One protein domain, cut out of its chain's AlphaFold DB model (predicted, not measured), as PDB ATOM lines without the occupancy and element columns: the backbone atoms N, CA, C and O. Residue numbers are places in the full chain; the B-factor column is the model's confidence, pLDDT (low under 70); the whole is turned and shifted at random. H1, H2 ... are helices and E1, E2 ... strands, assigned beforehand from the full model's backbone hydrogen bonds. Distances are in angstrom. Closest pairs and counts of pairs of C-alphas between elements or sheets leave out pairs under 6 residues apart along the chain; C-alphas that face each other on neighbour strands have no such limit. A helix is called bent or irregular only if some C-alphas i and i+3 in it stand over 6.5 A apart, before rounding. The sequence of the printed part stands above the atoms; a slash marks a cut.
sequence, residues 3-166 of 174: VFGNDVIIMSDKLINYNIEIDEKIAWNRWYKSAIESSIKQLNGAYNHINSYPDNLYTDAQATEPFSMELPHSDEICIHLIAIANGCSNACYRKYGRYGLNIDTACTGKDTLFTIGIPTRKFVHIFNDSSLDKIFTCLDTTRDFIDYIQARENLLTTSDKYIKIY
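Overview. This is residues 3 to 166 of the 174 residues of the protein "Preprotein translocase subunit SecA" of Escherichia coli (UniProt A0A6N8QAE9). A narrow three-stranded sheet, with two long strands E1 and E2 and a short third, E4, is sandwiched between the long helix H1 slanting over one face and H4 crossing the other, with H3 beside the strands on H4's side. H2 lies beyond the sheet, and E3 joins residues 115 to 116 and 164 to 165 in short pairings away from it. The printed part has 164 residues, with four named helices and four named strands in the order E1 H1 E2 H2 E3 E4 H3 H4; the sheet order is E1 E2 E4, all parallel, and the class is mixed, helices and strands. The whole is compact, with a radius of gyration of the C-alphas of 16.8 A and spans of 46 by 38 by 30 A.

Arrangement. E2, residues 78 to 86, is the inner strand, parallel to E1, residues 7 to 15, at 14 degrees; N 10 and O 80 are within hydrogen-bond range at 2.9 A. E2 is also parallel to E4, residues 125 to 127, at 26 degrees, with N 83 and O 125 at 2.8 A. H1, residues 24 to 52, is on the sheet over E1 and E2 at a height of 9.0 A, only just slantwise to the strands at 30.2 degrees to E1 on the local plane; its closest C-alphas to E2 are Ala 35 and Ala 85, 5.3 A. E1, H1 and E2 form a strand-helix-strand unit, two parallel neighbour strands with a helix between, with a right-handed crossover. H4, residues 142 to 157, is on the opposite face at a height of 8.1 A, across the strands at 83 degrees to E2 on the local plane. H3, residues 129 to 138, is on the same face as H4, completing three layers, helices on both faces of the sheet. H3 and H4 are close but not clearly touching, with C-alphas of Ile 135 and Phe 145 7.8 A apart. H2, residues 89 to 96, is not on the sheet. E3, residues 102 to 104, pairs with no named strand. Every O i to N i+4 pair is within hydrogen-bond range in H2 and H4, against 22 of 25 in H1 and 5 of 6 in H3.

Along the chain. E1 begins at C-alpha 7 (252.258, 186.875, 362.718) and spans 25.9 A; E2 spans 25.7 A. H1 spans 40.4 A and is neither bent nor irregular, but only just: C-alphas 34 and 37 are 6.4 A apart. H4 spans 22.5 A and ends at C-alpha 157 (252.271, 205.639, 359.711).

Size, cuts and confidence. The C-alphas farthest apart, of Glu 21 and Asp 75, are 49.8 A apart. The printed part has no cut. The links H1 to E2 and E3 to E4 are long. Mean pLDDT of the printed part is 92.1; residues 120 and 159 are under 70.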
ATOM      1  N   VAL A   3     257.261 182.879 365.433       93.88
ATOM      2  CA  VAL A   3     256.092 182.619 364.580       93.88
ATOM      3  C   VAL A   3     254.902 182.364 365.501       93.88
ATOM      4  O   VAL A   3     254.993 181.523 366.396       93.88
ATOM      5  N   PHE A   4     253.819 183.118 365.330       93.75
ATOM      6  CA  PHE A   4     252.609 183.014 366.143       93.75
ATOM      7  C   PHE A   4     251.367 183.192 365.265       93.75
ATOM      8  O   PHE A   4     251.006 184.308 364.898       93.75
ATOM      9  N   GLY A   5     250.707 182.082 364.920       92.94
ATOM     10  CA  GLY A   5     249.641 182.106 363.917       92.94
ATOM     11  C   GLY A   5     250.172 182.690 362.608       92.94
ATOM     12  O   GLY A   5     251.192 182.229 362.104       92.94
ATOM     13  N   ASN A   6     249.525 183.744 362.119       95.88
ATOM     14  CA  ASN A   6     249.916 184.425 360.883       95.88
ATOM     15  C   ASN A   6     250.979 185.516 361.104       95.88
ATOM     16  O   ASN A   6     251.509 186.067 360.141       95.88
ATOM     17  N   ASP A   7     251.310 185.830 362.358       96.50
ATOM     18  CA  ASP A   7     252.258 186.875 362.718       96.50
ATOM     19  C   ASP A   7     253.683 186.312 362.855       96.50
ATOM     20  O   ASP A   7     253.949 185.382 363.620       96.50
ATOM     21  N   VAL A   8     254.634 186.916 362.144       96.06
ATOM     22  CA  VAL A   8     256.063 186.583 362.202       96.06
ATOM     23  C   VAL A   8     256.837 187.785 362.719       96.06
ATOM     24  O   VAL A   8     256.928 188.819 362.063       96.06
ATOM     25  N   ILE A   9     257.441 187.653 363.896       96.56
ATOM     26  CA  ILE A   9     258.216 188.717 364.535       96.56
ATOM     27  C   ILE A   9     259.708 188.481 364.296       96.56
ATOM     28  O   ILE A   9     260.293 187.478 364.728       96.56
ATOM     29  N   ILE A  10     260.356 189.449 363.650       96.44
ATOM     30  CA  ILE A  10     261.797 189.451 363.405       96.44
ATOM     31  C   ILE A  10     262.433 190.537 364.264       96.44
ATOM     32  O   ILE A  10     262.175 191.728 364.088       96.44
ATOM     33  N   MET A  11     263.294 190.113 365.186       96.06
ATOM     34  CA  MET A  11     264.012 190.996 366.097       96.06
ATOM     35  C   MET A  11     265.494 191.050 365.739       96.06
ATOM     36  O   MET A  11     266.127 190.015 365.537       96.06
ATOM     37  N   SER A  12     266.047 192.259 365.703       95.62
ATOM     38  CA  SER A  12     267.486 192.518 365.685       95.62
ATOM     39  C   SER A  12     267.841 193.253 366.972       95.62
ATOM     40  O   SER A  12     267.383 194.377 367.175       95.62
ATOM     41  N   ASP A  13     268.617 192.611 367.845       95.06
ATOM     42  CA  ASP A  13     269.103 193.210 369.090       95.06
ATOM     43  C   ASP A  13     270.551 193.676 368.955       95.06
ATOM     44  O   ASP A  13     271.401 192.983 368.389       95.06
ATOM     45  N   LYS A  14     270.825 194.876 369.473       95.06
ATOM     46  CA  LYS A  14     272.159 195.463 369.526       95.06
ATOM     47  C   LYS A  14     272.384 196.226 370.815       95.06
ATOM     48  O   LYS A  14     271.677 197.183 371.127       95.06
ATOM     49  N   LEU A  15     273.495 195.905 371.469       96.81
ATOM     50  CA  LEU A  15     274.064 196.705 372.544       96.81
ATOM     51  C   LEU A  15     275.216 197.560 372.008       96.81
ATOM     52  O   LEU A  15     276.316 197.063 371.775       96.81
ATOM     53  N   ILE A  16     274.966 198.859 371.816       97.38
ATOM     54  CA  ILE A  16     275.979 199.825 371.378       97.38
ATOM     55  C   ILE A  16     276.152 200.871 372.474       97.38
ATOM     56  O   ILE A  16     275.233 201.630 372.766       97.38
ATOM     57  N   ASN A  17     277.339 200.957 373.067       96.19
ATOM     58  CA  ASN A  17     277.594 201.943 374.115       96.19
ATOM     59  C   ASN A  17     277.632 203.364 373.533       96.19
ATOM     60  O   ASN A  17     278.436 203.668 372.648       96.19
ATOM     61  N   TYR A  18     276.765 204.244 374.033       97.12
ATOM     62  CA  TYR A  18     276.813 205.667 373.711       97.12
ATOM     63  C   TYR A  18     278.020 206.313 374.405       97.12
ATOM     64  O   TYR A  18     278.119 206.304 375.632       97.12
ATOM     65  N   ASN A  19     278.938 206.885 373.624       96.88
ATOM     66  CA  ASN A  19     280.139 207.522 374.159       96.88
ATOM     67  C   ASN A  19     279.810 208.930 374.686       96.88
ATOM     68  O   ASN A  19     279.581 209.845 373.903       96.88
ATOM     69  N   ILE A  20     279.806 209.090 376.010       95.25
ATOM     70  CA  ILE A  20     279.525 210.367 376.690       95.25
ATOM     71  C   ILE A  20     280.746 211.294 376.808       95.25
ATOM     72  O   ILE A  20     280.604 212.416 377.280       95.25
ATOM     73  N   GLU A  21     281.936 210.828 376.429       96.56
ATOM     74  CA  GLU A  21     283.205 211.554 376.575       96.56
ATOM     75  C   GLU A  21     283.534 212.427 375.356       96.56
ATOM     76  O   GLU A  21     284.498 213.190 375.373       96.56
ATOM     77  N   ILE A  22     282.746 212.320 374.284       96.94
ATOM     78  CA  ILE A  22     282.918 213.092 373.050       96.94
ATOM     79  C   ILE A  22     281.713 214.002 372.806       96.94
ATOM     80  O   ILE A  22     280.680 213.876 373.460       96.94
ATOM     81  N   ASP A  23     281.838 214.899 371.825       96.81
ATOM     82  CA  ASP A  23     280.743 215.776 371.402       96.81
ATOM     83  C   ASP A  23     279.437 214.996 371.161       96.81
ATOM     84  O   ASP A  23     279.417 213.976 370.464       96.81
ATOM     85  N   GLU A  24     278.333 215.499 371.719       95.38
ATOM     86  CA  GLU A  24     277.052 214.789 371.759       95.38
ATOM     87  C   GLU A  24     276.474 214.510 370.367       95.38
ATOM     88  O   GLU A  24     275.849 213.466 370.153       95.38
ATOM     89  N   LYS A  25     276.718 215.399 369.394       95.62
ATOM     90  CA  LYS A  25     276.268 215.200 368.014       95.62
ATOM     91  C   LYS A  25     277.107 214.128 367.337       95.62
ATOM     92  O   LYS A  25     276.562 213.298 366.608       95.62
ATOM     93  N   ILE A  26     278.419 214.099 367.579       97.38
ATOM     94  CA  ILE A  26     279.301 213.042 367.063       97.38
ATOM     95  C   ILE A  26     278.936 211.688 367.685       97.38
ATOM     96  O   ILE A  26     278.772 210.710 366.950       97.38
ATOM     97  N   ALA A  27     278.777 211.628 369.009       97.81
ATOM     98  CA  ALA A  27     278.377 210.425 369.733       97.81
ATOM     99  C   ALA A  27     277.038 209.885 369.226       97.81
ATOM    100  O   ALA A  27     276.943 208.711 368.867       97.81
ATOM    101  N   TRP A  28     276.036 210.757 369.104       97.31
ATOM    102  CA  TRP A  28     274.728 210.408 368.560       97.31
ATOM    103  C   TRP A  28     274.813 209.893 367.132       97.31
ATOM    104  O   TRP A  28     274.278 208.833 366.833       97.31
ATOM    105  N   ASN A  29     275.555 210.576 366.265       96.69
ATOM    106  CA  ASN A  29     275.721 210.151 364.882       96.69
ATOM    107  C   ASN A  29     276.359 208.762 364.760       96.69
ATOM    108  O   ASN A  29     275.962 207.991 363.887       96.69
ATOM    109  N   ARG A  30     277.353 208.446 365.596       97.38
ATOM    110  CA  ARG A  30     278.001 207.124 365.617       97.38
ATOM    111  C   ARG A  30     277.060 206.060 366.165       97.38
ATOM    112  O   ARG A  30     276.897 205.015 365.541       97.38
ATOM    113  N   TRP A  31     276.420 206.351 367.294       97.75
ATOM    114  CA  TRP A  31     275.482 205.435 367.928       97.75
ATOM    115  C   TRP A  31     274.295 205.131 367.007       97.75
ATOM    116  O   TRP A  31     274.010 203.966 366.763       97.75
ATOM    117  N   TYR A  32     273.675 206.151 366.407       96.88
ATOM    118  CA  TYR A  32     272.533 206.004 365.502       96.88
ATOM    119  C   TYR A  32     272.863 205.117 364.298       96.88
ATOM    120  O   TYR A  32     272.116 204.195 363.976       96.88
ATOM    121  N   LYS A  33     274.019 205.334 363.660       96.19
ATOM    122  CA  LYS A  33     274.475 204.495 362.541       96.19
ATOM    123  C   LYS A  33     274.617 203.024 362.944       96.19
ATOM    124  O   LYS A  33     274.124 202.134 362.251       96.19
ATOM    125  N   SER A  34     275.271 202.763 364.075       96.94
ATOM    126  CA  SER A  34     275.557 201.397 364.529       96.94
ATOM    127  C   SER A  34     274.330 200.674 365.094       96.94
ATOM    128  O   SER A  34     274.136 199.490 364.813       96.94
ATOM    129  N   ALA A  35     273.504 201.373 365.876       96.31
ATOM    130  CA  ALA A  35     272.381 200.802 366.618       96.31
ATOM    131  C   ALA A  35     271.058 200.829 365.838       96.31
ATOM    132  O   ALA A  35     270.282 199.885 365.943       96.31
ATOM    133  N   ILE A  36     270.802 201.878 365.046       95.12
ATOM    134  CA  ILE A  36     269.532 202.071 364.328       95.12
ATOM    135  C   ILE A  36     269.672 201.688 362.857       95.12
ATOM    136  O   ILE A  36     269.078 200.704 362.421       95.12
ATOM    137  N   GLU A  37     270.484 202.416 362.083       95.25
ATOM    138  CA  GLU A  37     270.563 202.219 360.624       95.25
ATOM    139  C   GLU A  37     271.026 200.805 360.264       95.25
ATOM    140  O   GLU A  37     270.460 200.156 359.383       95.25
ATOM    141  N   SER A  38     272.035 200.291 360.972       95.62
ATOM    142  CA  SER A  38     272.535 198.943 360.726       95.62
ATOM    143  C   SER A  38     271.526 197.850 361.120       95.62
ATOM    144  O   SER A  38     271.472 196.828 360.439       95.62
ATOM    145  N   SER A  39     270.700 198.060 362.151       95.69
ATOM    146  CA  SER A  39     269.623 197.122 362.525       95.69
ATOM    147  C   SER A  39     268.491 197.147 361.499       95.69
ATOM    148  O   SER A  39     268.068 196.098 361.023       95.69
ATOM    149  N   ILE A  40     268.074 198.338 361.049       95.38
ATOM    150  CA  ILE A  40     267.101 198.500 359.957       95.38
ATOM    151  C   ILE A  40     267.599 197.812 358.679       95.38
ATOM    152  O   ILE A  40     266.828 197.150 357.987       95.38
ATOM    153  N   LYS A  41     268.891 197.937 358.351       95.00
ATOM    154  CA  LYS A  41     269.484 197.252 357.193       95.00
ATOM    155  C   LYS A  41     269.379 195.728 357.320       95.00
ATOM    156  O   LYS A  41     268.977 195.082 356.357       95.00
ATOM    157  N   GLN A  42     269.727 195.168 358.480       94.81
ATOM    158  CA  GLN A  42     269.629 193.726 358.737       94.81
ATOM    159  C   GLN A  42     268.181 193.233 358.646       94.81
ATOM    160  O   GLN A  42     267.913 192.260 357.946       94.81
ATOM    161  N   LEU A  43     267.246 193.944 359.277       96.69
ATOM    162  CA  LEU A  43     265.822 193.599 359.284       96.69
ATOM    163  C   LEU A  43     265.201 193.652 357.886       96.69
ATOM    164  O   LEU A  43     264.482 192.735 357.509       96.69
ATOM    165  N   ASN A  44     265.526 194.670 357.085       95.75
ATOM    166  CA  ASN A  44     265.082 194.725 355.689       95.75
ATOM    167  C   ASN A  44     265.663 193.574 354.855       95.75
ATOM    168  O   ASN A  44     264.977 193.043 353.987       95.75
ATOM    169  N   GLY A  45     266.917 193.186 355.111       94.88
ATOM    170  CA  GLY A  45     267.525 192.014 354.481       94.88
ATOM    171  C   GLY A  45     266.759 190.734 354.811       94.88
ATOM    172  O   GLY A  45     266.382 190.006 353.899       94.88
ATOM    173  N   ALA A  46     266.461 190.511 356.093       94.50
ATOM    174  CA  ALA A  46     265.687 189.359 356.553       94.50
ATOM    175  C   ALA A  46     264.260 189.346 355.979       94.50
ATOM    176  O   ALA A  46     263.816 188.322 355.470       94.50
ATOM    177  N   TYR A  47     263.571 190.492 355.990       95.50
ATOM    178  CA  TYR A  47     262.246 190.644 355.386       95.50
ATOM    179  C   TYR A  47     262.254 190.261 353.903       95.50
ATOM    180  O   TYR A  47     261.417 189.486 353.451       95.50
ATOM    181  N   ASN A  48     263.209 190.787 353.132       94.62
ATOM    182  CA  ASN A  48     263.303 190.483 351.705       94.62
ATOM    183  C   ASN A  48     263.629 189.004 351.459       94.62
ATOM    184  O   ASN A  48     263.076 188.414 350.534       94.62
ATOM    185  N   HIS A  49     264.501 188.417 352.285       94.19
ATOM    186  CA  HIS A  49     264.874 187.006 352.197       94.19
ATOM    187  C   HIS A  49     263.673 186.091 352.427       94.19
ATOM    188  O   HIS A  49     263.408 185.248 351.582       94.19
ATOM    189  N   ILE A  50     262.896 186.314 353.491       93.25
ATOM    190  CA  ILE A  50     261.684 185.529 353.782       93.25
ATOM    191  C   ILE A  50     260.668 185.619 352.641       93.25
ATOM    192  O   ILE A  50     260.115 184.606 352.236       93.25
ATOM    193  N   ASN A  51     260.456 186.812 352.080       91.31
ATOM    194  CA  ASN A  51     259.502 186.979 350.979       91.31
ATOM    195  C   ASN A  51     259.974 186.365 349.654       91.31
ATOM    196  O   ASN A  51     259.150 186.052 348.803       91.31
ATOM    197  N   SER A  52     261.288 186.242 349.444       93.19
ATOM    198  CA  SER A  52     261.848 185.744 348.179       93.19
ATOM    199  C   SER A  52     262.174 184.250 348.226       93.19
ATOM    200  O   SER A  52     262.116 183.578 347.201       93.19
ATOM    201  N   TYR A  53     262.540 183.747 349.405       92.25
ATOM    202  CA  TYR A  53     263.036 182.392 349.639       92.25
ATOM    203  C   TYR A  53     262.511 181.852 350.986       92.25
ATOM    204  O   TYR A  53     263.310 181.608 351.897       92.25
ATOM    205  N   PRO A  54     261.184 181.689 351.149       89.06
ATOM    206  CA  PRO A  54     260.576 181.291 352.424       89.06
ATOM    207  C   PRO A  54     261.063 179.923 352.930       89.06
ATOM    208  O   PRO A  54     261.168 179.732 354.138       89.06
ATOM    209  N   ASP A  55     261.452 179.025 352.021       89.25
ATOM    210  CA  ASP A  55     261.962 177.684 352.345       89.25
ATOM    211  C   ASP A  55     263.456 177.668 352.727       89.25
ATOM    212  O   ASP A  55     263.981 176.653 353.183       89.25
ATOM    213  N   ASN A  56     264.166 178.793 352.567       92.06
ATOM    214  CA  ASN A  56     265.614 178.881 352.778       92.06
ATOM    215  C   ASN A  56     265.938 179.568 354.107       92.06
ATOM    216  O   ASN A  56     266.676 180.559 354.148       92.06
ATOM    217  N   LEU A  57     265.368 179.066 355.197       93.00
ATOM    218  CA  LEU A  57     265.596 179.582 356.543       93.00
ATOM    219  C   LEU A  57     266.379 178.580 357.370       93.00
ATOM    220  O   LEU A  57     266.089 177.388 357.358       93.00
ATOM    221  N   TYR A  58     267.360 179.089 358.108       93.62
ATOM    222  CA  TYR A  58     268.308 178.276 358.853       93.62
ATOM    223  C   TYR A  58     268.552 178.871 360.237       93.62
ATOM    224  O   TYR A  58     268.484 180.091 360.423       93.62
ATOM    225  N   THR A  59     268.822 178.010 361.215       91.88
ATOM    226  CA  THR A  59     269.147 178.398 362.596       91.88
ATOM    227  C   THR A  59     270.634 178.673 362.800       91.88
ATOM    228  O   THR A  59     271.014 179.238 363.826       91.88
ATOM    229  N   ASP A  60     271.466 178.345 361.811       92.69
ATOM    230  CA  ASP A  60     272.911 178.526 361.826       92.69
ATOM    231  C   ASP A  60     273.424 179.345 360.625       92.69
ATOM    232  O   ASP A  60     272.787 179.473 359.580       92.69
ATOM    233  N   ALA A  61     274.634 179.893 360.767       89.31
ATOM    234  CA  ALA A  61     275.250 180.729 359.738       89.31
ATOM    235  C   ALA A  61     275.771 179.951 358.515       89.31
ATOM    236  O   ALA A  61     276.025 180.572 357.484       89.31
ATOM    237  N   GLN A  62     275.979 178.634 358.623       93.44
ATOM    238  CA  GLN A  62     276.454 177.791 357.519       93.44
ATOM    239  C   GLN A  62     275.299 177.225 356.679       93.44
ATOM    240  O   GLN A  62     275.564 176.544 355.691       93.44
ATOM    241  N   ALA A  63     274.045 177.535 357.036       92.56
ATOM    242  CA  ALA A  63     272.843 177.026 356.382       92.56
ATOM    243  C   ALA A  63     272.773 175.487 356.380       92.56
ATOM    244  O   ALA A  63     272.471 174.853 355.369       92.56
ATOM    245  N   THR A  64     273.092 174.889 357.527       94.44
ATOM    246  CA  THR A  64     273.145 173.431 357.711       94.44
ATOM    247  C   THR A  64     271.973 172.887 358.521       94.44
ATOM    248  O   THR A  64     271.594 171.733 358.341       94.44
ATOM    249  N   GLU A  65     271.358 173.721 359.351       94.38
ATOM    250  CA  GLU A  65     270.219 173.399 360.199       94.38
ATOM    251  C   GLU A  65     268.996 174.204 359.739       94.38
ATOM    252  O   GLU A  65     268.906 175.407 360.006       94.38
ATOM    253  N   PRO A  66     268.051 173.580 359.011       92.31
ATOM    254  CA  PRO A  66     266.836 174.250 358.572       92.31
ATOM    255  C   PRO A  66     265.975 174.706 359.750       92.31
ATOM    256  O   PRO A  66     265.835 174.018 360.764       92.31
ATOM    257  N   PHE A  67     265.337 175.859 359.587       91.06
ATOM    258  CA  PHE A  67     264.362 176.369 360.535       91.06
ATOM    259  C   PHE A  67     263.157 175.422 360.617       91.06
ATOM    260  O   PHE A  67     262.534 175.103 359.611       91.06
ATOM    261  N   SER A  68     262.840 174.949 361.823       87.25
ATOM    262  CA  SER A  68     261.919 173.817 362.012       87.25
ATOM    263  C   SER A  68     260.431 174.180 362.042       87.25
ATOM    264  O   SER A  68     259.603 173.284 362.171       87.25
ATOM    265  N   MET A  69     260.079 175.466 361.983       86.31
ATOM    266  CA  MET A  69     258.681 175.903 361.931       86.31
ATOM    267  C   MET A  69     258.324 176.323 360.510       86.31
ATOM    268  O   MET A  69     259.065 177.080 359.883       86.31
ATOM    269  N   GLU A  70     257.168 175.873 360.033       86.12
ATOM    270  CA  GLU A  70     256.602 176.353 358.777       86.12
ATOM    271  C   GLU A  70     256.202 177.824 358.918       86.12
ATOM    272  O   GLU A  70     255.653 178.248 359.941       86.12
ATOM    273  N   LEU A  71     256.508 178.617 357.893       92.12
ATOM    274  CA  LEU A  71     255.991 179.972 357.807       92.12
ATOM    275  C   LEU A  71     254.542 179.954 357.304       92.12
ATOM    276  O   LEU A  71     254.186 179.082 356.509       92.12
ATOM    277  N   PRO A  72     253.715 180.932 357.713       91.75
ATOM    278  CA  PRO A  72     252.394 181.114 357.127       91.75
ATOM    279  C   PRO A  72     252.484 181.302 355.612       91.75
ATOM    280  O   PRO A  72     253.493 181.793 355.094       91.75
ATOM    281  N   HIS A  73     251.404 180.963 354.907       89.62
ATOM    282  CA  HIS A  73     251.310 181.188 353.468       89.62
ATOM    283  C   HIS A  73     251.554 182.669 353.129       89.62
ATOM    284  O   HIS A  73     251.191 183.563 353.900       89.62
ATOM    285  N   SER A  74     252.138 182.945 351.959       86.88
ATOM    286  CA  SER A  74     252.524 184.301 351.527       86.88
ATOM    287  C   SER A  74     251.384 185.315 351.567       86.88
ATOM    288  O   SER A  74     251.614 186.506 351.758       86.88
ATOM    289  N   ASP A  75     250.158 184.836 351.389       90.06
ATOM    290  CA  ASP A  75     248.955 185.667 351.302       90.06
ATOM    291  C   ASP A  75     248.374 185.991 352.689       90.06
ATOM    292  O   ASP A  75     247.511 186.858 352.817       90.06
ATOM    293  N   GLU A  76     248.853 185.303 353.727       93.19
ATOM    294  CA  GLU A  76     248.375 185.419 355.107       93.19
ATOM    295  C   GLU A  76     249.444 185.959 356.065       93.19
ATOM    296  O   GLU A  76     249.105 186.494 357.119       93.19
ATOM    297  N   ILE A  77     250.728 185.834 355.713       94.75
ATOM    298  CA  ILE A  77     251.850 186.209 356.573       94.75
ATOM    299  C   ILE A  77     251.869 187.713 356.896       94.75
ATOM    300  O   ILE A  77     251.871 188.579 356.021       94.75
ATOM    301  N   CYS A  78     251.969 188.034 358.185       95.31
ATOM    302  CA  CYS A  78     252.152 189.388 358.696       95.31
ATOM    303  C   CYS A  78     253.523 189.501 359.373       95.31
ATOM    304  O   CYS A  78     253.739 188.967 360.460       95.31
ATOM    305  N   ILE A  79     254.484 190.165 358.720       96.31
ATOM    306  CA  ILE A  79     255.856 190.277 359.239       96.31
ATOM    307  C   ILE A  79     256.037 191.584 360.015       96.31
ATOM    308  O   ILE A  79     256.003 192.666 359.429       96.31
ATOM    309  N   HIS A  80     256.362 191.465 361.301       97.12
ATOM    310  CA  HIS A  80     256.669 192.576 362.202       97.12
ATOM    311  C   HIS A  80     258.179 192.713 362.395       97.12
ATOM    312  O   HIS A  80     258.847 191.785 362.862       97.12
ATOM    313  N   LEU A  81     258.737 193.881 362.068       97.69
ATOM    314  CA  LEU A  81     260.170 194.153 362.207       97.69
ATOM    315  C   LEU A  81     260.453 194.968 363.466       97.69
ATOM    316  O   LEU A  81     259.911 196.058 363.651       97.69
ATOM    317  N   ILE A  82     261.355 194.471 364.309       97.12
ATOM    318  CA  ILE A  82     261.687 195.100 365.587       97.12
ATOM    319  C   ILE A  82     263.206 195.248 365.730       97.12
ATOM    320  O   ILE A  82     263.954 194.272 365.745       97.12
ATOM    321  N   ALA A  83     263.670 196.485 365.874       96.81
ATOM    322  CA  ALA A  83     265.034 196.820 366.257       96.81
ATOM    323  C   ALA A  83     265.088 197.138 367.757       96.81
ATOM    324  O   ALA A  83     264.446 198.080 368.228       96.81
ATOM    325  N   ILE A  84     265.894 196.381 368.497       96.44
ATOM    326  CA  ILE A  84     266.190 196.625 369.908       96.44
ATOM    327  C   ILE A  84     267.562 197.305 369.968       96.44
ATOM    328  O   ILE A  84     268.591 196.702 369.678       96.44
ATOM    329  N   ALA A  85     267.567 198.601 370.267       95.69
ATOM    330  CA  ALA A  85     268.733 199.472 370.197       95.69
ATOM    331  C   ALA A  85     269.122 199.973 371.594       95.69
ATOM    332  O   ALA A  85     268.637 201.001 372.076       95.69
ATOM    333  N   ASN A  86     270.023 199.237 372.241       95.88
ATOM    334  CA  ASN A  86     270.431 199.443 373.627       95.88
ATOM    335  C   ASN A  86     271.712 200.281 373.762       95.88
ATOM    336  O   ASN A  86     272.444 200.517 372.799       95.88
ATOM    337  N   GLY A  87     271.991 200.720 374.995       95.38
ATOM    338  CA  GLY A  87     273.247 201.384 375.372       95.38
ATOM    339  C   GLY A  87     273.247 202.917 375.293       95.38
ATOM    340  O   GLY A  87     274.290 203.535 375.508       95.38
ATOM    341  N   CYS A  88     272.092 203.553 375.051       95.19
ATOM    342  CA  CYS A  88     271.931 205.014 375.127       95.19
ATOM    343  C   CYS A  88     271.029 205.502 376.277       95.19
ATOM    344  O   CYS A  88     270.905 206.711 376.474       95.19
ATOM    345  N   SER A  89     270.427 204.609 377.068       94.06
ATOM    346  CA  SER A  89     269.370 204.944 378.041       94.06
ATOM    347  C   SER A  89     269.838 205.914 379.134       94.06
ATOM    348  O   SER A  89     269.143 206.875 379.465       94.06
ATOM    349  N   ASN A  90     271.071 205.751 379.625       93.56
ATOM    350  CA  ASN A  90     271.679 206.691 380.575       93.56
ATOM    351  C   ASN A  90     271.938 208.074 379.958       93.56
ATOM    352  O   ASN A  90     271.775 209.091 380.632       93.56
ATOM    353  N   ALA A  91     272.329 208.128 378.683       94.38
ATOM    354  CA  ALA A  91     272.533 209.389 377.975       94.38
ATOM    355  C   ALA A  91     271.193 210.102 377.716       94.38
ATOM    356  O   ALA A  91     271.090 211.308 377.946       94.38
ATOM    357  N   CYS A  92     270.145 209.345 377.367       94.06
ATOM    358  CA  CYS A  92     268.772 209.848 377.285       94.06
ATOM    359  C   CYS A  92     268.333 210.462 378.621       94.06
ATOM    360  O   CYS A  92     267.834 211.588 378.649       94.06
ATOM    361  N   TYR A  93     268.588 209.769 379.738       93.56
ATOM    362  CA  TYR A  93     268.214 210.255 381.065       93.56
ATOM    363  C   TYR A  93     268.947 211.545 381.436       93.56
ATOM    364  O   TYR A  93     268.314 212.501 381.878       93.56
ATOM    365  N   ARG A  94     270.260 211.619 381.193       92.81
ATOM    366  CA  ARG A  94     271.047 212.838 381.446       92.81
ATOM    367  C   ARG A  94     270.545 214.040 380.643       92.81
ATOM    368  O   ARG A  94     270.575 215.151 381.156       92.81
ATOM    369  N   LYS A  95     270.089 213.828 379.403       92.94
ATOM    370  CA  LYS A  95     269.632 214.908 378.514       92.94
ATOM    371  C   LYS A  95     268.177 215.319 378.757       92.94
ATOM    372  O   LYS A  95     267.869 216.504 378.711       92.94
ATOM    373  N   TYR A  96     267.287 214.352 378.980       91.81
ATOM    374  CA  TYR A  96     265.833 214.558 378.948       91.81
ATOM    375  C   TYR A  96     265.092 214.085 380.207       91.81
ATOM    376  O   TYR A  96     263.866 214.166 380.251       91.81
ATOM    377  N   GLY A  97     265.790 213.561 381.218       91.62
ATOM    378  CA  GLY A  97     265.173 213.040 382.444       91.62
ATOM    379  C   GLY A  97     264.339 211.770 382.233       91.62
ATOM    380  O   GLY A  97     263.487 211.445 383.059       91.62
ATOM    381  N   ARG A  98     264.550 211.060 381.120       91.12
ATOM    382  CA  ARG A  98     263.826 209.843 380.719       91.12
ATOM    383  C   ARG A  98     264.756 208.868 380.003       91.12
ATOM    384  O   ARG A  98     265.644 209.294 379.276       91.12
ATOM    385  N   TYR A  99     264.534 207.571 380.195       92.44
ATOM    386  CA  TYR A  99     265.432 206.522 379.692       92.44
ATOM    387  C   TYR A  99     265.190 206.110 378.235       92.44
ATOM    388  O   TYR A  99     266.075 205.520 377.625       92.44
ATOM    389  N   GLY A 100     264.018 206.401 377.667       90.94
ATOM    390  CA  GLY A 100     263.685 205.994 376.301       90.94
ATOM    391  C   GLY A 100     263.989 207.054 375.247       90.94
ATOM    392  O   GLY A 100     264.012 208.255 375.532       90.94
ATOM    393  N   LEU A 101     264.148 206.580 374.012       92.81
ATOM    394  CA  LEU A 101     264.212 207.407 372.807       92.81
ATOM    395  C   LEU A 101     262.889 208.161 372.592       92.81
ATOM    396  O   LEU A 101     261.812 207.685 372.959       92.81
ATOM    397  N   ASN A 102     262.970 209.334 371.972       93.19
ATOM    398  CA  ASN A 102     261.802 210.057 371.476       93.19
ATOM    399  C   ASN A 102     261.448 209.560 370.073       93.19
ATOM    400  O   ASN A 102     262.337 209.180 369.316       93.19
ATOM    401  N   ILE A 103     260.179 209.639 369.696       92.25
ATOM    402  CA  ILE A 103     259.717 209.388 368.327       92.25
ATOM    403  C   ILE A 103     259.192 210.703 367.780       92.25
ATOM    404  O   ILE A 103     258.459 211.406 368.472       92.25
ATOM    405  N   ASP A 104     259.561 211.036 366.555       92.31
ATOM    406  CA  ASP A 104     259.075 212.226 365.868       92.31
ATOM    407  C   ASP A 104     258.854 211.868 364.397       92.31
ATOM    408  O   ASP A 104     259.813 211.578 363.681       92.31
ATOM    409  N   THR A 105     257.595 211.842 363.949       89.94
ATOM    410  CA  THR A 105     257.260 211.412 362.581       89.94
ATOM    411  C   THR A 105     257.752 212.381 361.506       89.94
ATOM    412  O   THR A 105     257.851 211.979 360.351       89.94
ATOM    413  N   ALA A 106     258.138 213.613 361.866       87.50
ATOM    414  CA  ALA A 106     258.795 214.540 360.942       87.50
ATOM    415  C   ALA A 106     260.331 214.459 360.980       87.50
ATOM    416  O   ALA A 106     260.997 215.120 360.186       87.50
ATOM    417  N   CYS A 107     260.921 213.684 361.897       85.75
ATOM    418  CA  CYS A 107     262.373 213.565 361.994       85.75
ATOM    419  C   CYS A 107     262.920 212.662 360.886       85.75
ATOM    420  O   CYS A 107     262.568 211.488 360.780       85.75
ATOM    421  N   THR A 108     263.858 213.185 360.101       78.75
ATOM    422  CA  THR A 108     264.571 212.425 359.074       78.75
ATOM    423  C   THR A 108     265.917 211.941 359.600       78.75
ATOM    424  O   THR A 108     266.902 212.666 359.650       78.75
ATOM    425  N   GLY A 109     265.992 210.675 360.004       80.81
ATOM    426  CA  GLY A 109     267.255 210.093 360.453       80.81
ATOM    427  C   GLY A 109     267.699 210.621 361.819       80.81
ATOM    428  O   GLY A 109     267.036 210.379 362.821       80.81
ATOM    429  N   LYS A 110     268.853 211.295 361.864       88.44
ATOM    430  CA  LYS A 110     269.622 211.574 363.094       88.44
ATOM    431  C   LYS A 110     269.754 213.057 363.440       88.44
ATOM    432  O   LYS A 110     270.633 213.426 364.215       88.44
ATOM    433  N   ASP A 111     268.882 213.892 362.886       87.56
ATOM    434  CA  ASP A 111     268.953 215.353 363.015       87.56
ATOM    435  C   ASP A 111     268.719 215.841 364.450       87.56
ATOM    436  O   ASP A 111     269.301 216.836 364.883       87.56
ATOM    437  N   THR A 112     267.905 215.110 365.216       92.25
ATOM    438  CA  THR A 112     267.608 215.419 366.618       92.25
ATOM    439  C   THR A 112     268.173 214.337 367.535       92.25
ATOM    440  O   THR A 112     267.960 213.145 367.316       92.25
ATOM    441  N   LEU A 113     268.887 214.750 368.585       94.25
ATOM    442  CA  LEU A 113     269.480 213.836 369.566       94.25
ATOM    443  C   LEU A 113     268.418 212.924 370.194       94.25
ATOM    444  O   LEU A 113     267.328 213.378 370.556       94.25
ATOM    445  N   PHE A 114     268.762 211.643 370.347       94.75
ATOM    446  CA  PHE A 114     267.925 210.617 370.984       94.75
ATOM    447  C   PHE A 114     266.487 210.573 370.450       94.75
ATOM    448  O   PHE A 114     265.555 210.237 371.180       94.75
ATOM    449  N   THR A 115     266.302 210.952 369.187       94.19
ATOM    450  CA  THR A 115     265.002 211.013 368.527       94.19
ATOM    451  C   THR A 115     265.070 210.194 367.255       94.19
ATOM    452  O   THR A 115     266.001 210.336 366.467       94.19
ATOM    453  N   ILE A 116     264.100 209.310 367.082       92.50
ATOM    454  CA  ILE A 116     263.987 208.431 365.926       92.50
ATOM    455  C   ILE A 116     262.814 208.874 365.056       92.50
ATOM    456  O   ILE A 116     261.738 209.216 365.554       92.50
ATOM    457  N   GLY A 117     263.051 208.868 363.749       89.88
ATOM    458  CA  GLY A 117     262.007 209.007 362.742       89.88
ATOM    459  C   GLY A 117     261.308 207.688 362.436       89.88
ATOM    460  O   GLY A 117     261.644 206.640 362.997       89.88
ATOM    461  N   ILE A 118     260.379 207.737 361.483       83.75
ATOM    462  CA  ILE A 118     259.773 206.538 360.898       83.75
ATOM    463  C   ILE A 118     260.596 206.109 359.676       83.75
ATOM    464  O   ILE A 118     260.846 206.933 358.790       83.75
ATOM    465  N   PRO A 119     261.060 204.848 359.599       71.81
ATOM    466  CA  PRO A 119     261.767 204.358 358.420       71.81
ATOM    467  C   PRO A 119     260.882 204.431 357.167       71.81
ATOM    468  O   PRO A 119     259.699 204.116 357.210       71.81
ATOM    469  N   THR A 120     261.464 204.799 356.024       64.88
ATOM    470  CA  THR A 120     260.709 205.164 354.808       64.88
ATOM    471  C   THR A 120     260.326 204.000 353.888       64.88
ATOM    472  O   THR A 120     259.616 204.218 352.912       64.88
ATOM    473  N   ARG A 121     260.809 202.773 354.139       74.19
ATOM    474  CA  ARG A 121     260.546 201.604 353.268       74.19
ATOM    475  C   ARG A 121     259.594 200.595 353.888       74.19
ATOM    476  O   ARG A 121     258.560 200.277 353.314       74.19
ATOM    477  N   LYS A 122     260.000 200.044 355.025       88.00
ATOM    478  CA  LYS A 122     259.246 199.082 355.821       88.00
ATOM    479  C   LYS A 122     259.248 199.604 357.236       88.00
ATOM    480  O   LYS A 122     260.282 200.105 357.693       88.00
ATOM    481  N   PHE A 123     258.100 199.530 357.890       93.50
ATOM    482  CA  PHE A 123     258.009 199.970 359.259       93.50
ATOM    483  C   PHE A 123     258.903 199.082 360.130       93.50
ATOM    484  O   PHE A 123     258.919 197.861 359.990       93.50
ATOM    485  N   VAL A 124     259.715 199.710 360.979       95.50
ATOM    486  CA  VAL A 124     260.543 199.008 361.961       95.50
ATOM    487  C   VAL A 124     260.257 199.630 363.311       95.50
ATOM    488  O   VAL A 124     260.559 200.805 363.542       95.50
ATOM    489  N   HIS A 125     259.708 198.835 364.223       95.44
ATOM    490  CA  HIS A 125     259.590 199.229 365.613       95.44
ATOM    491  C   HIS A 125     260.983 199.361 366.203       95.44
ATOM    492  O   HIS A 125     261.715 198.385 366.304       95.44
ATOM    493  N   ILE A 126     261.346 200.558 366.638       94.88
ATOM    494  CA  ILE A 126     262.567 200.754 367.411       94.88
ATOM    495  C   ILE A 126     262.179 200.841 368.884       94.88
ATOM    496  O   ILE A 126     261.306 201.635 369.263       94.88
ATOM    497  N   PHE A 127     262.834 200.018 369.695       94.25
ATOM    498  CA  PHE A 127     262.755 200.016 371.149       94.25
ATOM    499  C   PHE A 127     264.161 200.036 371.750       94.25
ATOM    500  O   PHE A 127     265.131 199.673 371.095       94.25
ATOM    501  N   ASN A 128     264.266 200.435 373.013       91.88
ATOM    502  CA  ASN A 128     265.406 200.120 373.869       91.88
ATOM    503  C   ASN A 128     264.923 199.305 375.076       91.88
ATOM    504  O   ASN A 128     263.715 199.171 375.286       91.88
ATOM    505  N   ASP A 129     265.863 198.823 375.879       88.81
ATOM    506  CA  ASP A 129     265.663 198.157 377.166       88.81
ATOM    507  C   ASP A 129     264.533 198.787 377.995       88.81
ATOM    508  O   ASP A 129     263.555 198.123 378.318       88.81
ATOM    509  N   SER A 130     264.589 200.099 378.230       88.06
ATOM    510  CA  SER A 130     263.610 200.819 379.048       88.06
ATOM    511  C   SER A 130     262.207 200.874 378.439       88.06
ATOM    512  O   SER A 130     261.233 201.115 379.149       88.06
ATOM    513  N   SER A 131     262.100 200.727 377.117       89.31
ATOM    514  CA  SER A 131     260.816 200.687 376.421       89.31
ATOM    515  C   SER A 131     260.228 199.282 376.478       89.31
ATOM    516  O   SER A 131     259.045 199.149 376.766       89.31
ATOM    517  N   LEU A 132     261.046 198.250 376.246       89.44
ATOM    518  CA  LEU A 132     260.611 196.854 376.315       89.44
ATOM    519  C   LEU A 132     260.206 196.446 377.728       89.44
ATOM    520  O   LEU A 132     259.155 195.841 377.888       89.44
ATOM    521  N   ASP A 133     260.982 196.840 378.737       88.44
ATOM    522  CA  ASP A 133     260.676 196.580 380.147       88.44
ATOM    523  C   ASP A 133     259.270 197.084 380.521       88.44
ATOM    524  O   ASP A 133     258.450 196.355 381.075       88.44
ATOM    525  N   LYS A 134     258.924 198.305 380.091       87.94
ATOM    526  CA  LYS A 134     257.583 198.874 380.295       87.94
ATOM    527  C   LYS A 134     256.503 198.137 379.520       87.94
ATOM    528  O   LYS A 134     255.416 197.942 380.046       87.94
ATOM    529  N   ILE A 135     256.780 197.766 378.272       91.00
ATOM    530  CA  ILE A 135     255.816 197.043 377.438       91.00
ATOM    531  C   ILE A 135     255.487 195.700 378.086       91.00
ATOM    532  O   ILE A 135     254.315 195.412 378.292       91.00
ATOM    533  N   PHE A 136     256.494 194.929 378.486       89.56
ATOM    534  CA  PHE A 136     256.292 193.617 379.100       89.56
ATOM    535  C   PHE A 136     255.833 193.678 380.562       89.56
ATOM    536  O   PHE A 136     255.340 192.687 381.082       89.56
ATOM    537  N   THR A 137     255.927 194.837 381.219       89.19
ATOM    538  CA  THR A 137     255.238 195.073 382.500       89.19
ATOM    539  C   THR A 137     253.729 195.261 382.308       89.19
ATOM    540  O   THR A 137     252.947 194.922 383.192       89.19
ATOM    541  N   CYS A 138     253.310 195.830 381.173       87.19
ATOM    542  CA  CYS A 138     251.909 196.155 380.900       87.19
ATOM    543  C   CYS A 138     251.161 195.080 380.101       87.19
ATOM    544  O   CYS A 138     249.940 195.020 380.194       87.19
ATOM    545  N   LEU A 139     251.867 194.308 379.272       91.75
ATOM    546  CA  LEU A 139     251.298 193.316 378.361       91.75
ATOM    547  C   LEU A 139     251.760 191.926 378.802       91.75
ATOM    548  O   LEU A 139     252.964 191.667 378.833       91.75
ATOM    549  N   ASP A 140     250.818 191.049 379.138       86.81
ATOM    550  CA  ASP A 140     251.080 189.726 379.713       86.81
ATOM    551  C   ASP A 140     250.933 188.571 378.708       86.81
ATOM    552  O   ASP A 140     251.371 187.455 379.000       86.81
ATOM    553  N   THR A 141     250.415 188.820 377.497       91.94
ATOM    554  CA  THR A 141     250.353 187.810 376.427       91.94
ATOM    555  C   THR A 141     251.056 188.230 375.134       91.94
ATOM    556  O   THR A 141     251.203 189.408 374.799       91.94
ATOM    557  N   THR A 142     251.462 187.233 374.337       91.56
ATOM    558  CA  THR A 142     251.969 187.458 372.973       91.56
ATOM    559  C   THR A 142     250.936 188.164 372.095       91.56
ATOM    560  O   THR A 142     251.321 188.988 371.266       91.56
ATOM    561  N   ARG A 143     249.637 187.887 372.289       94.19
ATOM    562  CA  ARG A 143     248.570 188.542 371.525       94.19
ATOM    563  C   ARG A 143     248.508 190.033 371.840       94.19
ATOM    564  O   ARG A 143     248.525 190.824 370.904       94.19
ATOM    565  N   ASP A 144     248.552 190.408 373.118       94.81
ATOM    566  CA  ASP A 144     248.549 191.819 373.524       94.81
ATOM    567  C   ASP A 144     249.760 192.569 372.963       94.81
ATOM    568  O   ASP A 144     249.647 193.710 372.513       94.81
ATOM    569  N   PHE A 145     250.928 191.920 372.939       95.75
ATOM    570  CA  PHE A 145     252.126 192.496 372.334       95.75
ATOM    571  C   PHE A 145     251.968 192.729 370.826       95.75
ATOM    572  O   PHE A 145     252.323 193.807 370.346       95.75
ATOM    573  N   ILE A 146     251.420 191.754 370.093       96.75
ATOM    574  CA  ILE A 146     251.134 191.873 368.654       96.75
ATOM    575  C   ILE A 146     250.128 193.004 368.400       96.75
ATOM    576  O   ILE A 146     250.381 193.877 367.569       96.75
ATOM    577  N   ASP A 147     249.032 193.045 369.158       96.00
ATOM    578  CA  ASP A 147     248.009 194.087 369.037       96.00
ATOM    579  C   ASP A 147     248.592 195.482 369.309       96.00
ATOM    580  O   ASP A 147     248.321 196.441 368.580       96.00
ATOM    581  N   TYR A 148     249.467 195.599 370.312       96.38
ATOM    582  CA  TYR A 148     250.166 196.842 370.621       96.38
ATOM    583  C   TYR A 148     251.080 197.309 369.482       96.38
ATOM    584  O   TYR A 148     251.041 198.488 369.114       96.38
ATOM    585  N   ILE A 149     251.920 196.430 368.922       95.94
ATOM    586  CA  ILE A 149     252.835 196.830 367.844       95.94
ATOM    587  C   ILE A 149     252.060 197.177 366.566       95.94
ATOM    588  O   ILE A 149     252.342 198.215 365.975       95.94
ATOM    589  N   GLN A 150     250.997 196.441 366.225       96.00
ATOM    590  CA  GLN A 150     250.116 196.773 365.099       96.00
ATOM    591  C   GLN A 150     249.438 198.139 365.289       96.00
ATOM    592  O   GLN A 150     249.478 198.996 364.402       96.00
ATOM    593  N   ALA A 151     248.867 198.400 366.469       95.50
ATOM    594  CA  ALA A 151     248.262 199.693 366.782       95.50
ATOM    595  C   ALA A 151     249.291 200.838 366.735       95.50
ATOM    596  O   ALA A 151     249.001 201.923 366.222       95.50
ATOM    597  N   ARG A 152     250.509 200.597 367.237       93.50
ATOM    598  CA  ARG A 152     251.615 201.562 367.202       93.50
ATOM    599  C   ARG A 152     252.062 201.862 365.772       93.50
ATOM    600  O   ARG A 152     252.310 203.028 365.472       93.50
ATOM    601  N   GLU A 153     252.187 200.852 364.914       94.00
ATOM    602  CA  GLU A 153     252.525 201.029 363.498       94.00
ATOM    603  C   GLU A 153     251.458 201.859 362.784       94.00
ATOM    604  O   GLU A 153     251.787 202.896 362.206       94.00
ATOM    605  N   ASN A 154     250.185 201.480 362.908       92.50
ATOM    606  CA  ASN A 154     249.061 202.214 362.321       92.50
ATOM    607  C   ASN A 154     249.045 203.685 362.760       92.50
ATOM    608  O   ASN A 154     248.912 204.592 361.937       92.50
ATOM    609  N   LEU A 155     249.240 203.942 364.058       91.75
ATOM    610  CA  LEU A 155     249.314 205.299 364.594       91.75
ATOM    611  C   LEU A 155     250.458 206.100 363.959       91.75
ATOM    612  O   LEU A 155     250.246 207.231 363.535       91.75
ATOM    613  N   LEU A 156     251.662 205.528 363.904       90.62
ATOM    614  CA  LEU A 156     252.878 206.229 363.481       90.62
ATOM    615  C   LEU A 156     253.022 206.374 361.961       90.62
ATOM    616  O   LEU A 156     253.809 207.202 361.509       90.62
ATOM    617  N   THR A 157     252.281 205.588 361.183       88.75
ATOM    618  CA  THR A 157     252.271 205.639 359.711       88.75
ATOM    619  C   THR A 157     251.098 206.431 359.140       88.75
ATOM    620  O   THR A 157     251.071 206.700 357.941       88.75
ATOM    621  N   THR A 158     250.147 206.857 359.980       85.06
ATOM    622  CA  THR A 158     249.019 207.689 359.548       85.06
ATOM    623  C   THR A 158     249.528 209.039 359.024       85.06
ATOM    624  O   THR A 158     250.033 209.860 359.791       85.06
ATOM    625  N   SER A 159     249.356 209.290 357.721       68.62
ATOM    626  CA  SER A 159     249.886 210.463 357.002       68.62
ATOM    627  C   SER A 159     249.339 211.807 357.479       68.62
ATOM    628  O   SER A 159     249.996 212.834 357.321       68.62
ATOM    629  N   ASP A 160     248.154 211.811 358.085       73.12
ATOM    630  CA  ASP A 160     247.414 213.043 358.376       73.12
ATOM    631  C   ASP A 160     247.777 213.652 359.737       73.12
ATOM    632  O   ASP A 160     247.194 214.655 360.158       73.12
ATOM    633  N   LYS A 161     248.715 213.038 360.470       74.19
ATOM    634  CA  LYS A 161     249.056 213.438 361.835       74.19
ATOM    635  C   LYS A 161     250.560 213.571 362.020       74.19
ATOM    636  O   LYS A 161     251.319 212.609 361.941       74.19
ATOM    637  N   TYR A 162     250.979 214.781 362.380       86.69
ATOM    638  CA  TYR A 162     252.278 214.986 363.005       86.69
ATOM    639  C   TYR A 162     252.248 214.405 364.421       86.69
ATOM    640  O   TYR A 162     251.425 214.812 365.245       86.69
ATOM    641  N   ILE A 163     253.134 213.451 364.705       87.25
ATOM    642  CA  ILE A 163     253.175 212.751 365.984       87.25
ATOM    643  C   ILE A 163     254.571 212.875 366.572       87.25
ATOM    644  O   ILE A 163     255.569 212.483 365.968       87.25
ATOM    645  N   LYS A 164     254.616 213.367 367.810       88.81
ATOM    646  CA  LYS A 164     255.817 213.390 368.635       88.81
ATOM    647  C   LYS A 164     255.539 212.689 369.952       88.81
ATOM    648  O   LYS A 164     254.678 213.116 370.717       88.81
ATOM    649  N   ILE A 165     256.265 211.608 370.205       86.69
ATOM    650  CA  ILE A 165     256.138 210.796 371.412       86.69
ATOM    651  C   ILE A 165     257.413 210.939 372.222       86.69
ATOM    652  O   ILE A 165     258.530 210.788 371.726       86.69
ATOM    653  N   TYR A 166     257.232 211.200 373.504       85.62
ATOM    654  CA  TYR A 166     258.306 211.270 374.470       85.62
ATOM    655  C   TYR A 166     258.239 210.065 375.394       85.62
ATOM    656  O   TYR A 166     257.154 209.690 375.838       85.62
TER     657      TYR A 166